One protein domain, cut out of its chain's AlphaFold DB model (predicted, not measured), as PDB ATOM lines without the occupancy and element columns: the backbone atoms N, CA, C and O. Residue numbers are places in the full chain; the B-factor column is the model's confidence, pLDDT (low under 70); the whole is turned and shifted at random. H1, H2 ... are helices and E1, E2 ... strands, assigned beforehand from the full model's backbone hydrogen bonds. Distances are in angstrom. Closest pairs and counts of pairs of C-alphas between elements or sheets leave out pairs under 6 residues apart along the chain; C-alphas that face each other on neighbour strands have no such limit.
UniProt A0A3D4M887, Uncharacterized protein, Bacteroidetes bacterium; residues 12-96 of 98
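Overview. This is residues 12 to 96 of the 98 residues of an uncharacterized protein of Bacteroidetes bacterium (UniProt A0A3D4M887). One strongly twisted antiparallel sheet of five strands has a hairpin of two short helices, H1 and H2, packed crosswise over one face, above E3, E4 and E5; no named helix covers the other face. The small hairpin of E1 and E2 widens the sheet beside E5, and a long link, residues 48 to 62, leads from E2 to the far edge strand E3. The printed part has 85 residues, with two named helices and then five named strands along the chain, H1 H2 E1 E2 E3 E4 E5; the sheet's order is E1 E2 E5 E4 E3, all antiparallel, and the class of the domain is mixed, helices and strands. The whole is compact, with a radius of gyration of the C-alphas of 12.6 A and spans of 37 by 29 by 21 A.

Along the chain. H1, residues 12 to 21, begins at C-alpha 12 (-19.607, 18.343, -16.289) and is 14.4 A long. H2, residues 26 to 33, is 10.5 A long. E1, residues 39 to 41, and E2, residues 45 to 47, are short strands. E3, residues 63 to 69, begins at C-alpha 63 (-1.790, 11.875, -3.359) and is 17.8 A long. E4, residues 77 to 82, is 16.4 A long, and E5, residues 87 to 92, is 14.5 A long, ending at C-alpha 92 (-12.523, 4.998, -15.759).

Arrangement. E3, E4 and E5 form a meander, each strand the antiparallel neighbour of the one before. With E2 they make a Greek key, in which E2 is also the antiparallel neighbour of E5. Within hydrogen-bond range across the neighbour strands are N 67 and O 79, 2.9 A, for E3 and E4; N 88 and O 80, 2.8 A, for E4 and E5; N 46 and O 90, 2.8 A, for E2 and E5; and N 39 and O 47, 2.9 A, for E1 and E2. The sheet is only just strongly twisted, its C-alphas up to 4.5 A off the best plane. H1 and H2 are on the same face, at heights over the sheet of 9.6 A and 10.1 A. On the local plane H1 runs across the strands at 79 degrees to E3, and H2 at 82 degrees to E4. H1 and H2 form a helical hairpin and touch, opposite ways at a shallow tilt of 11 degrees; the closest C-alphas, of Ile 15 and Val 29, are 5.8 A apart. In both helices every O i to N i+4 pair is within hydrogen-bond range. E1 is apart from E3 and E4.

Size, cuts and confidence. The C-alphas farthest apart, of Pro 57 and Asn 73, are 39.6 A apart. The printed part has no cut. The link from E2 to E3 is long, with 15 residues. The mean pLDDT of the printed part is 90.6; residue 55 is under 70.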
ATOM      1  N   GLN A  12     -18.304  17.894 -16.788       94.75
ATOM      2  CA  GLN A  12     -19.607  18.343 -16.289       94.75
ATOM      3  C   GLN A  12     -20.489  17.152 -15.916       94.75
ATOM      4  O   GLN A  12     -21.187  17.201 -14.900       94.75
ATOM      5  N   LYS A  13     -20.411  16.051 -16.680       93.38
ATOM      6  CA  LYS A  13     -21.057  14.783 -16.306       93.38
ATOM      7  C   LYS A  13     -20.525  14.276 -14.961       93.38
ATOM      8  O   LYS A  13     -21.318  13.870 -14.116       93.38
ATOM      9  N   ILE A  14     -19.214  14.353 -14.743       94.50
ATOM     10  CA  ILE A  14     -18.571  13.891 -13.501       94.50
ATOM     11  C   ILE A  14     -18.971  14.769 -12.315       94.50
ATOM     12  O   ILE A  14     -19.394  14.243 -11.292       94.50
ATOM     13  N   ILE A  15     -18.927  16.098 -12.463       96.00
ATOM     14  CA  ILE A  15     -19.373  17.043 -11.425       96.00
ATOM     15  C   ILE A  15     -20.806  16.731 -10.990       96.00
ATOM     16  O   ILE A  15     -21.091  16.686  -9.794       96.00
ATOM     17  N   LYS A  16     -21.700  16.478 -11.950       96.19
ATOM     18  CA  LYS A  16     -23.089  16.133 -11.649       96.19
ATOM     19  C   LYS A  16     -23.194  14.832 -10.846       96.19
ATOM     20  O   LYS A  16     -23.916  14.804  -9.855       96.19
ATOM     21  N   LEU A  17     -22.461  13.786 -11.232       95.56
ATOM     22  CA  LEU A  17     -22.452  12.517 -10.495       95.56
ATOM     23  C   LEU A  17     -21.923  12.687  -9.063       95.56
ATOM     24  O   LEU A  17     -22.507  12.143  -8.129       95.56
ATOM     25  N   VAL A  18     -20.867  13.486  -8.877       96.31
ATOM     26  CA  VAL A  18     -20.338  13.814  -7.542       96.31
ATOM     27  C   VAL A  18     -21.395  14.531  -6.705       96.31
ATOM     28  O   VAL A  18     -21.628  14.140  -5.568       96.31
ATOM     29  N   GLN A  19     -22.080  15.534  -7.259       96.44
ATOM     30  CA  GLN A  19     -23.143  16.254  -6.546       96.44
ATOM     31  C   GLN A  19     -24.318  15.349  -6.152       96.44
ATOM     32  O   GLN A  19     -24.926  15.562  -5.105       96.44
ATOM     33  N   GLU A  20     -24.652  14.364  -6.988       96.19
ATOM     34  CA  GLU A  20     -25.742  13.418  -6.732       96.19
ATOM     35  C   GLU A  20     -25.381  12.388  -5.654       96.19
ATOM     36  O   GLU A  20     -26.223  12.075  -4.812       96.19
ATOM     37  N   GLN A  21     -24.151  11.865  -5.665       96.44
ATOM     38  CA  GLN A  21     -23.733  10.781  -4.764       96.44
ATOM     39  C   GLN A  21     -23.081  11.272  -3.470       96.44
ATOM     40  O   GLN A  21     -23.186  10.599  -2.446       96.44
ATOM     41  N   LYS A  22     -22.414  12.429  -3.511       93.75
ATOM     42  CA  LYS A  22     -21.688  13.038  -2.389       93.75
ATOM     43  C   LYS A  22     -22.036  14.528  -2.260       93.75
ATOM     44  O   LYS A  22     -21.181  15.391  -2.469       93.75
ATOM     45  N   PRO A  23     -23.299  14.879  -1.957       93.31
ATOM     46  CA  PRO A  23     -23.746  16.274  -1.883       93.31
ATOM     47  C   PRO A  23     -23.008  17.112  -0.822       93.31
ATOM     48  O   PRO A  23     -22.958  18.339  -0.931       93.31
ATOM     49  N   GLU A  24     -22.431  16.479   0.197       93.44
ATOM     50  CA  GLU A  24     -21.609  17.106   1.232       93.44
ATOM     51  C   GLU A  24     -20.219  17.536   0.738       93.44
ATOM     52  O   GLU A  24     -19.626  18.441   1.319       93.44
ATOM     53  N   SER A  25     -19.740  16.949  -0.359       89.06
ATOM     54  CA  SER A  25     -18.383  17.096  -0.890       89.06
ATOM     55  C   SER A  25     -18.228  18.293  -1.840       89.06
ATOM     56  O   SER A  25     -17.816  18.171  -2.999       89.06
ATOM     57  N   GLN A  26     -18.588  19.486  -1.365       91.62
ATOM     58  CA  GLN A  26     -18.552  20.725  -2.164       91.62
ATOM     59  C   GLN A  26     -17.127  21.131  -2.575       91.62
ATOM     60  O   GLN A  26     -16.920  21.755  -3.620       91.62
ATOM     61  N   GLU A  27     -16.135  20.756  -1.775       92.44
ATOM     62  CA  GLU A  27     -14.713  20.931  -2.053       92.44
ATOM     63  C   GLU A  27     -14.276  20.177  -3.312       92.44
ATOM     64  O   GLU A  27     -13.565  20.743  -4.140       92.44
ATOM     65  N   ILE A  28     -14.783  18.962  -3.536       92.94
ATOM     66  CA  ILE A  28     -14.452  18.157  -4.721       92.94
ATOM     67  C   ILE A  28     -15.104  18.727  -5.970       92.94
ATOM     68  O   ILE A  28     -14.465  18.822  -7.016       92.94
ATOM     69  N   VAL A  29     -16.356  19.173  -5.859       95.62
ATOM     70  CA  VAL A  29     -17.029  19.900  -6.943       95.62
ATOM     71  C   VAL A  29     -16.219  21.134  -7.334       95.62
ATOM     72  O   VAL A  29     -15.989  21.368  -8.519       95.62
ATOM     73  N   SER A  30     -15.744  21.891  -6.344       95.38
ATOM     74  CA  SER A  30     -14.921  23.080  -6.573       95.38
ATOM     75  C   SER A  30     -13.575  22.724  -7.215       95.38
ATOM     76  O   SER A  30     -13.135  23.404  -8.140       95.38
ATOM     77  N   ALA A  31     -12.930  21.642  -6.772       95.44
ATOM     78  CA  ALA A  31     -11.676  21.161  -7.343       95.44
ATOM     79  C   ALA A  31     -11.846  20.742  -8.815       95.44
ATOM     80  O   ALA A  31     -11.072  21.172  -9.668       95.44
ATOM     81  N   LEU A  32     -12.909  19.996  -9.135       95.50
ATOM     82  CA  LEU A  32     -13.260  19.610 -10.506       95.50
ATOM     83  C   LEU A  32     -13.562  20.828 -11.388       95.50
ATOM     84  O   LEU A  32     -13.105  20.893 -12.523       95.50
ATOM     85  N   GLN A  33     -14.285  21.826 -10.877       95.56
ATOM     86  CA  GLN A  33     -14.567  23.064 -11.618       95.56
ATOM     87  C   GLN A  33     -13.309  23.887 -11.924       95.56
ATOM     88  O   GLN A  33     -13.289  24.615 -12.915       95.56
ATOM     89  N   ASN A  34     -12.275  23.775 -11.086       94.75
ATOM     90  CA  ASN A  34     -10.998  24.468 -11.256       94.75
ATOM     91  C   ASN A  34      -9.976  23.678 -12.086       94.75
ATOM     92  O   ASN A  34      -8.892  24.200 -12.365       94.75
ATOM     93  N   CYS A  35     -10.289  22.440 -12.478       92.19
ATOM     94  CA  CYS A  35      -9.421  21.663 -13.354       92.19
ATOM     95  C   CYS A  35      -9.281  22.361 -14.713       92.19
ATOM     96  O   CYS A  35     -10.269  22.770 -15.326       92.19
ATOM     97  N   GLN A  36      -8.040  22.498 -15.179       82.88
ATOM     98  CA  GLN A  36      -7.736  22.978 -16.528       82.88
ATOM     99  C   GLN A  36      -7.770  21.816 -17.533       82.88
ATOM    100  O   GLN A  36      -8.166  20.699 -17.195       82.88
ATOM    101  N   ASP A  37      -7.350  22.077 -18.774       84.25
ATOM    102  CA  ASP A  37      -7.168  21.029 -19.777       84.25
ATOM    103  C   ASP A  37      -6.209  19.949 -19.254       84.25
ATOM    104  O   ASP A  37      -5.094  20.240 -18.821       84.25
ATOM    105  N   GLY A  38      -6.655  18.696 -19.306       89.88
ATOM    106  CA  GLY A  38      -5.845  17.525 -18.996       89.88
ATOM    107  C   GLY A  38      -5.480  16.736 -20.252       89.88
ATOM    108  O   GLY A  38      -5.751  17.137 -21.390       89.88
ATOM    109  N   HIS A  39      -4.891  15.564 -20.055       91.75
ATOM    110  CA  HIS A  39      -4.586  14.643 -21.144       91.75
ATOM    111  C   HIS A  39      -4.838  13.196 -20.737       91.75
ATOM    112  O   HIS A  39      -4.771  12.831 -19.568       91.75
ATOM    113  N   TRP A  40      -5.118  12.351 -21.724       92.31
ATOM    114  CA  TRP A  40      -5.198  10.914 -21.495       92.31
ATOM    115  C   TRP A  40      -3.802  10.345 -21.247       92.31
ATOM    116  O   TRP A  40      -2.912  10.472 -22.090       92.31
ATOM    117  N   SER A  41      -3.641   9.684 -20.108       90.00
ATOM    118  CA  SER A  41      -2.475   8.889 -19.748       90.00
ATOM    119  C   SER A  41      -2.847   7.414 -19.898       90.00
ATOM    120  O   SER A  41      -3.481   6.798 -19.045       90.00
ATOM    121  N   GLY A  42      -2.549   6.845 -21.065       88.44
ATOM    122  CA  GLY A  42      -3.063   5.528 -21.440       88.44
ATOM    123  C   GLY A  42      -4.543   5.563 -21.846       88.44
ATOM    124  O   GLY A  42      -5.023   6.554 -22.387       88.44
ATOM    125  N   LYS A  43      -5.249   4.440 -21.665       88.94
ATOM    126  CA  LYS A  43      -6.627   4.255 -22.165       88.94
ATOM    127  C   LYS A  43      -7.720   4.693 -21.189       88.94
ATOM    128  O   LYS A  43      -8.810   5.029 -21.636       88.94
ATOM    129  N   ALA A  44      -7.440   4.618 -19.892       92.19
ATOM    130  CA  ALA A  44      -8.452   4.670 -18.840       92.19
ATOM    131  C   ALA A  44      -8.247   5.821 -17.851       92.19
ATOM    132  O   ALA A  44      -9.080   6.002 -16.975       92.19
ATOM    133  N   TYR A  45      -7.169   6.597 -17.986       93.25
ATOM    134  CA  TYR A  45      -6.807   7.626 -17.019       93.25
ATOM    135  C   TYR A  45      -6.726   9.002 -17.680       93.25
ATOM    136  O   TYR A  45      -5.953   9.193 -18.620       93.25
ATOM    137  N   TYR A  46      -7.519   9.961 -17.204       94.69
ATOM    138  CA  TYR A  46      -7.458  11.357 -17.629       94.69
ATOM    139  C   TYR A  46      -6.760  12.188 -16.556       94.69
ATOM    140  O   TYR A  46      -7.253  12.337 -15.442       94.69
ATOM    141  N   GLN A  47      -5.594  12.714 -16.897       94.19
ATOM    142  CA  GLN A  47      -4.655  13.325 -15.976       94.19
ATOM    143  C   GLN A  47      -4.700  14.851 -16.065       94.19
ATOM    144  O   GLN A  47      -4.581  15.412 -17.157       94.19
ATOM    145  N   PHE A  48      -4.814  15.516 -14.914       93.69
ATOM    146  CA  PHE A  48      -4.790  16.981 -14.800       93.69
ATOM    147  C   PHE A  48      -3.463  17.526 -14.281       93.69
ATOM    148  O   PHE A  48      -3.098  18.655 -14.592       93.69
ATOM    149  N   VAL A  49      -2.760  16.734 -13.475       89.75
ATOM    150  CA  VAL A  49      -1.530  17.127 -12.785       89.75
ATOM    151  C   VAL A  49      -0.407  16.174 -13.170       89.75
ATOM    152  O   VAL A  49      -0.657  14.976 -13.307       89.75
ATOM    153  N   ASP A  50       0.821  16.671 -13.336       82.94
ATOM    154  CA  ASP A  50       1.959  15.816 -13.684       82.94
ATOM    155  C   ASP A  50       2.209  14.765 -12.587       82.94
ATOM    156  O   ASP A  50       2.438  15.087 -11.421       82.94
ATOM    157  N   SER A  51       2.155  13.491 -12.976       79.00
ATOM    158  CA  SER A  51       2.343  12.319 -12.115       79.00
ATOM    159  C   SER A  51       3.801  11.862 -12.073       79.00
ATOM    160  O   SER A  51       4.088  10.781 -11.558       79.00
ATOM    161  N   GLY A  52       4.728  12.628 -12.651       78.44
ATOM    162  CA  GLY A  52       6.160  12.394 -12.533       78.44
ATOM    163  C   GLY A  52       6.615  12.440 -11.072       78.44
ATOM    164  O   GLY A  52       6.417  13.431 -10.375       78.44
ATOM    165  N   ASN A  53       7.258  11.364 -10.612       76.88
ATOM    166  CA  ASN A  53       7.825  11.238  -9.262       76.88
ATOM    167  C   ASN A  53       6.818  11.577  -8.127       76.88
ATOM    168  O   ASN A  53       7.072  12.451  -7.294       76.88
ATOM    169  N   PRO A  54       5.690  10.850  -8.028       70.69
ATOM    170  CA  PRO A  54       4.501  11.216  -7.238       70.69
ATOM    171  C   PRO A  54       4.662  11.174  -5.706       70.69
ATOM    172  O   PRO A  54       3.696  11.317  -4.964       70.69
ATOM    173  N   ASN A  55       5.874  10.915  -5.216       69.06
ATOM    174  CA  ASN A  55       6.196  10.816  -3.791       69.06
ATOM    175  C   ASN A  55       7.447  11.623  -3.415       69.06
ATOM    176  O   ASN A  55       7.909  11.555  -2.275       69.06
ATOM    177  N   GLU A  56       8.022  12.368  -4.359       79.56
ATOM    178  CA  GLU A  56       9.139  13.261  -4.073       79.56
ATOM    179  C   GLU A  56       8.614  14.609  -3.554       79.56
ATOM    180  O   GLU A  56       7.631  15.134  -4.078       79.56
ATOM    181  N   PRO A  57       9.227  15.204  -2.517       73.19
ATOM    182  CA  PRO A  57       8.833  16.530  -2.057       73.19
ATOM    183  C   PRO A  57       8.947  17.571  -3.177       73.19
ATOM    184  O   PRO A  57      10.002  17.715  -3.793       73.19
ATOM    185  N   GLY A  58       7.878  18.337  -3.394       73.62
ATOM    186  CA  GLY A  58       7.843  19.415  -4.386       73.62
ATOM    187  C   GLY A  58       7.375  18.998  -5.781       73.62
ATOM    188  O   GLY A  58       7.328  19.855  -6.660       73.62
ATOM    189  N   THR A  59       7.006  17.732  -5.990       82.12
ATOM    190  CA  THR A  59       6.325  17.309  -7.221       82.12
ATOM    191  C   THR A  59       4.840  17.612  -7.144       82.12
ATOM    192  O   THR A  59       4.267  17.704  -6.056       82.12
ATOM    193  N   GLU A  60       4.216  17.815  -8.303       81.00
ATOM    194  CA  GLU A  60       2.827  18.257  -8.332       81.00
ATOM    195  C   GLU A  60       1.866  17.191  -7.808       81.00
ATOM    196  O   GLU A  60       0.859  17.535  -7.192       81.00
ATOM    197  N   TRP A  61       2.185  15.917  -8.030       83.88
ATOM    198  CA  TRP A  61       1.398  14.799  -7.547       83.88
ATOM    199  C   TRP A  61       1.756  14.458  -6.109       83.88
ATOM    200  O   TRP A  61       2.785  13.849  -5.835       83.88
ATOM    201  N   GLN A  62       0.880  14.840  -5.187       87.50
ATOM    202  CA  GLN A  62       0.967  14.502  -3.770       87.50
ATOM    203  C   GLN A  62      -0.360  13.878  -3.350       87.50
ATOM    204  O   GLN A  62      -1.232  14.577  -2.843       87.50
ATOM    205  N   HIS A  63      -0.527  12.579  -3.597       89.75
ATOM    206  CA  HIS A  63      -1.790  11.875  -3.359       89.75
ATOM    207  C   HIS A  63      -2.261  12.000  -1.899       89.75
ATOM    208  O   HIS A  63      -1.476  11.817  -0.961       89.75
ATOM    209  N   GLU A  64      -3.552  12.273  -1.723       91.75
ATOM    210  CA  GLU A  64      -4.249  12.283  -0.437       91.75
ATOM    211  C   GLU A  64      -5.204  11.094  -0.335       91.75
ATOM    212  O   GLU A  64      -4.935  10.163   0.427       91.75
ATOM    213  N   GLU A  65      -6.260  11.085  -1.144       93.44
ATOM    214  CA  GLU A  65      -7.292  10.049  -1.140       93.44
ATOM    215  C   GLU A  65      -7.953   9.880  -2.513       93.44
ATOM    216  O   GLU A  65      -7.816  10.729  -3.393       93.44
ATOM    217  N   CYS A  66      -8.716   8.798  -2.668       95.00
ATOM    218  CA  CYS A  66      -9.528   8.546  -3.852       95.00
ATOM    219  C   CYS A  66     -11.016   8.623  -3.511       95.00
ATOM    220  O   CYS A  66     -11.471   8.113  -2.483       95.00
ATOM    221  N   ILE A  67     -11.794   9.161  -4.442       94.62
ATOM    222  CA  ILE A  67     -13.253   9.140  -4.389       94.62
ATOM    223  C   ILE A  67     -13.767   8.214  -5.466       94.62
ATOM    224  O   ILE A  67     -13.464   8.388  -6.640       94.62
ATOM    225  N   ILE A  68     -14.599   7.269  -5.051       96.06
ATOM    226  CA  ILE A  68     -15.287   6.356  -5.953       96.06
ATOM    227  C   ILE A  68     -16.694   6.898  -6.200       96.06
ATOM    228  O   ILE A  68     -17.414   7.233  -5.254       96.06
ATOM    229  N   ILE A  69     -17.048   6.998  -7.478       95.81
ATOM    230  CA  ILE A  69     -18.387   7.291  -7.978       95.81
ATOM    231  C   ILE A  69     -18.896   6.016  -8.640       95.81
ATOM    232  O   ILE A  69     -18.422   5.625  -9.710       95.81
ATOM    233  N   GLU A  70     -19.849   5.368  -7.978       94.06
ATOM    234  CA  GLU A  70     -20.386   4.080  -8.409       94.06
ATOM    235  C   GLU A  70     -21.384   4.290  -9.552       94.06
ATOM    236  O   GLU A  70     -22.269   5.151  -9.480       94.06
ATOM    237  N   GLN A  71     -21.264   3.507 -10.623       89.25
ATOM    238  CA  GLN A  71     -22.196   3.554 -11.753       89.25
ATOM    239  C   GLN A  71     -22.920   2.210 -11.897       89.25
ATOM    240  O   GLN A  71     -22.333   1.146 -11.764       89.25
ATOM    241  N   GLN A  72     -24.231   2.234 -12.167       84.75
ATOM    242  CA  GLN A  72     -25.014   0.989 -12.251       84.75
ATOM    243  C   GLN A  72     -24.744   0.168 -13.519       84.75
ATOM    244  O   GLN A  72     -24.823  -1.056 -13.477       84.75
ATOM    245  N   ASN A  73     -24.511   0.837 -14.653       84.19
ATOM    246  CA  ASN A  73     -24.416   0.198 -15.975       84.19
ATOM    247  C   ASN A  73     -23.047   0.388 -16.645       84.19
ATOM    248  O   ASN A  73     -22.788  -0.231 -17.674       84.19
ATOM    249  N   ASP A  74     -22.210   1.239 -16.059       85.94
ATOM    250  CA  ASP A  74     -20.863   1.575 -16.510       85.94
ATOM    251  C   ASP A  74     -19.885   1.210 -15.383       85.94
ATOM    252  O   ASP A  74     -20.309   0.921 -14.266       85.94
ATOM    253  N   GLY A  75     -18.584   1.209 -15.660       90.12
ATOM    254  CA  GLY A  75     -17.578   1.025 -14.613       90.12
ATOM    255  C   GLY A  75     -17.543   2.215 -13.660       90.12
ATOM    256  O   GLY A  75     -17.919   3.330 -14.026       90.12
ATOM    257  N   ASP A  76     -17.063   1.990 -12.445       94.56
ATOM    258  CA  ASP A  76     -16.841   3.049 -11.470       94.56
ATOM    259  C   ASP A  76     -15.853   4.094 -11.995       94.56
ATOM    260  O   ASP A  76     -14.928   3.788 -12.762       94.56
ATOM    261  N   ILE A  77     -16.057   5.332 -11.547       95.44
ATOM    262  CA  ILE A  77     -15.133   6.441 -11.773       95.44
ATOM    263  C   ILE A  77     -14.364   6.674 -10.478       95.44
ATOM    264  O   ILE A  77     -14.971   6.882  -9.425       95.44
ATOM    265  N   VAL A  78     -13.038   6.673 -10.564       96.38
ATOM    266  CA  VAL A  78     -12.151   6.982  -9.439       96.38
ATOM    267  C   VAL A  78     -11.560   8.367  -9.659       96.38
ATOM    268  O   VAL A  78     -10.997   8.641 -10.712       96.38
ATOM    269  N   ILE A  79     -11.716   9.258  -8.686       96.88
ATOM    270  CA  ILE A  79     -11.177  10.619  -8.711       96.88
ATOM    271  C   ILE A  79     -10.047  10.689  -7.689       96.88
ATOM    272  O   ILE A  79     -10.298  10.514  -6.495       96.88
ATOM    273  N   ASP A  80      -8.831  10.973  -8.148       95.69
ATOM    274  CA  ASP A  80      -7.668  11.114  -7.273       95.69
ATOM    275  C   ASP A  80      -7.575  12.542  -6.739       95.69
ATOM    276  O   ASP A  80      -7.420  13.496  -7.507       95.69
ATOM    277  N   LEU A  81      -7.636  12.694  -5.418       95.12
ATOM    278  CA  LEU A  81      -7.411  13.960  -4.731       95.12
ATOM    279  C   LEU A  81      -5.968  14.077  -4.254       95.12
ATOM    280  O   LEU A  81      -5.354  13.123  -3.765       95.12
ATOM    281  N   LEU A  82      -5.428  15.284  -4.377       93.88
ATOM    282  CA  LEU A  82      -4.098  15.645  -3.912       93.88
ATOM    283  C   LEU A  82      -4.192  16.454  -2.614       93.88
ATOM    284  O   LEU A  82      -5.152  17.188  -2.405       93.88
ATOM    285  N   LYS A  83      -3.136  16.397  -1.794       91.31
ATOM    286  CA  LYS A  83      -3.038  17.050  -0.469       91.31
ATOM    287  C   LYS A  83      -3.233  18.566  -0.473       91.31
ATOM    288  O   LYS A  83      -3.363  19.176   0.586       91.31
ATOM    289  N   ASP A  84      -3.148  19.199  -1.638       91.38
ATOM    290  CA  ASP A  84      -3.370  20.634  -1.815       91.38
ATOM    291  C   ASP A  84      -4.782  20.970  -2.325       91.38
ATOM    292  O   ASP A  84      -5.057  22.118  -2.673       91.38
ATOM    293  N   GLY A  85      -5.682  19.982  -2.347       91.75
ATOM    294  CA  GLY A  85      -7.075  20.118  -2.759       91.75
ATOM    295  C   GLY A  85      -7.293  20.080  -4.272       91.75
ATOM    296  O   GLY A  85      -8.415  20.304  -4.725       91.75
ATOM    297  N   ARG A  86      -6.251  19.822  -5.074       94.69
ATOM    298  CA  ARG A  86      -6.396  19.609  -6.522       94.69
ATOM    299  C   ARG A  86      -6.853  18.185  -6.830       94.69
ATOM    300  O   ARG A  86      -6.618  17.257  -6.062       94.69
ATOM    301  N   VAL A  87      -7.448  18.010  -8.009       96.25
ATOM    302  CA  VAL A  87      -7.667  16.686  -8.606       96.25
ATOM    303  C   VAL A  87      -6.420  16.308  -9.401       96.25
ATOM    304  O   VAL A  87      -5.995  17.070 -10.268       96.25
ATOM    305  N   GLY A  88      -5.827  15.151  -9.109       95.00
ATOM    306  CA  GLY A  88      -4.674  14.624  -9.846       95.00
ATOM    307  C   GLY A  88      -5.077  14.066 -11.209       95.00
ATOM    308  O   GLY A  88      -4.480  14.391 -12.241       95.00
ATOM    309  N   GLY A  89      -6.161  13.297 -11.219       95.31
ATOM    310  CA  GLY A  89      -6.759  12.740 -12.419       95.31
ATOM    311  C   GLY A  89      -7.958  11.862 -12.099       95.31
ATOM    312  O   GLY A  89      -8.436  11.808 -10.962       95.31
ATOM    313  N   ILE A  90      -8.495  11.252 -13.148       96.06
ATOM    314  CA  ILE A  90      -9.732  10.486 -13.109       96.06
ATOM    315  C   ILE A  90      -9.535   9.177 -13.864       96.06
ATOM    316  O   ILE A  90      -9.195   9.185 -15.050       96.06
ATOM    317  N   GLU A  91      -9.784   8.065 -13.183       95.25
ATOM    318  CA  GLU A  91      -9.750   6.720 -13.743       95.25
ATOM    319  C   GLU A  91     -11.160   6.224 -14.083       95.25
ATOM    320  O   GLU A  91     -12.097   6.362 -13.296       95.25
ATOM    321  N   PHE A  92     -11.297   5.613 -15.258       93.94
ATOM    322  CA  PHE A  92     -12.523   4.998 -15.759       93.94
ATOM    323  C   PHE A  92     -12.346   3.481 -15.802       93.94
ATOM    324  O   PHE A  92     -11.693   2.939 -16.700       93.94
ATOM    325  N   THR A  93     -12.916   2.777 -14.826       92.69
ATOM    326  CA  THR A  93     -12.631   1.344 -14.638       92.69
ATOM    327  C   THR A  93     -13.149   0.455 -15.775       92.69
ATOM    328  O   THR A  93     -12.564  -0.591 -16.058       92.69
ATOM    329  N   ASP A  94     -14.172   0.885 -16.519       90.94
ATOM    330  CA  ASP A  94     -14.689   0.161 -17.690       90.94
ATOM    331  C   ASP A  94     -13.771   0.213 -18.920       90.94
ATOM    332  O   ASP A  94     -14.008  -0.504 -19.902       90.94
ATOM    333  N   LEU A  95     -12.741   1.063 -18.878       89.06
ATOM    334  CA  LEU A  95     -11.732   1.214 -19.922       89.06
ATOM    335  C   LEU A  95     -10.432   0.450 -19.611       89.06
ATOM    336  O   LEU A  95      -9.562   0.382 -20.481       89.06
ATOM    337  N   ILE A  96     -10.291  -0.138 -18.414       83.25
ATOM    338  CA  ILE A  96      -9.074  -0.857 -17.991       83.25
ATOM    339  C   ILE A  96      -8.896  -2.175 -18.766       83.25
ATOM    340  O   ILE A  96      -7.783  -2.503 -19.173       83.25
TER     341      ILE A  96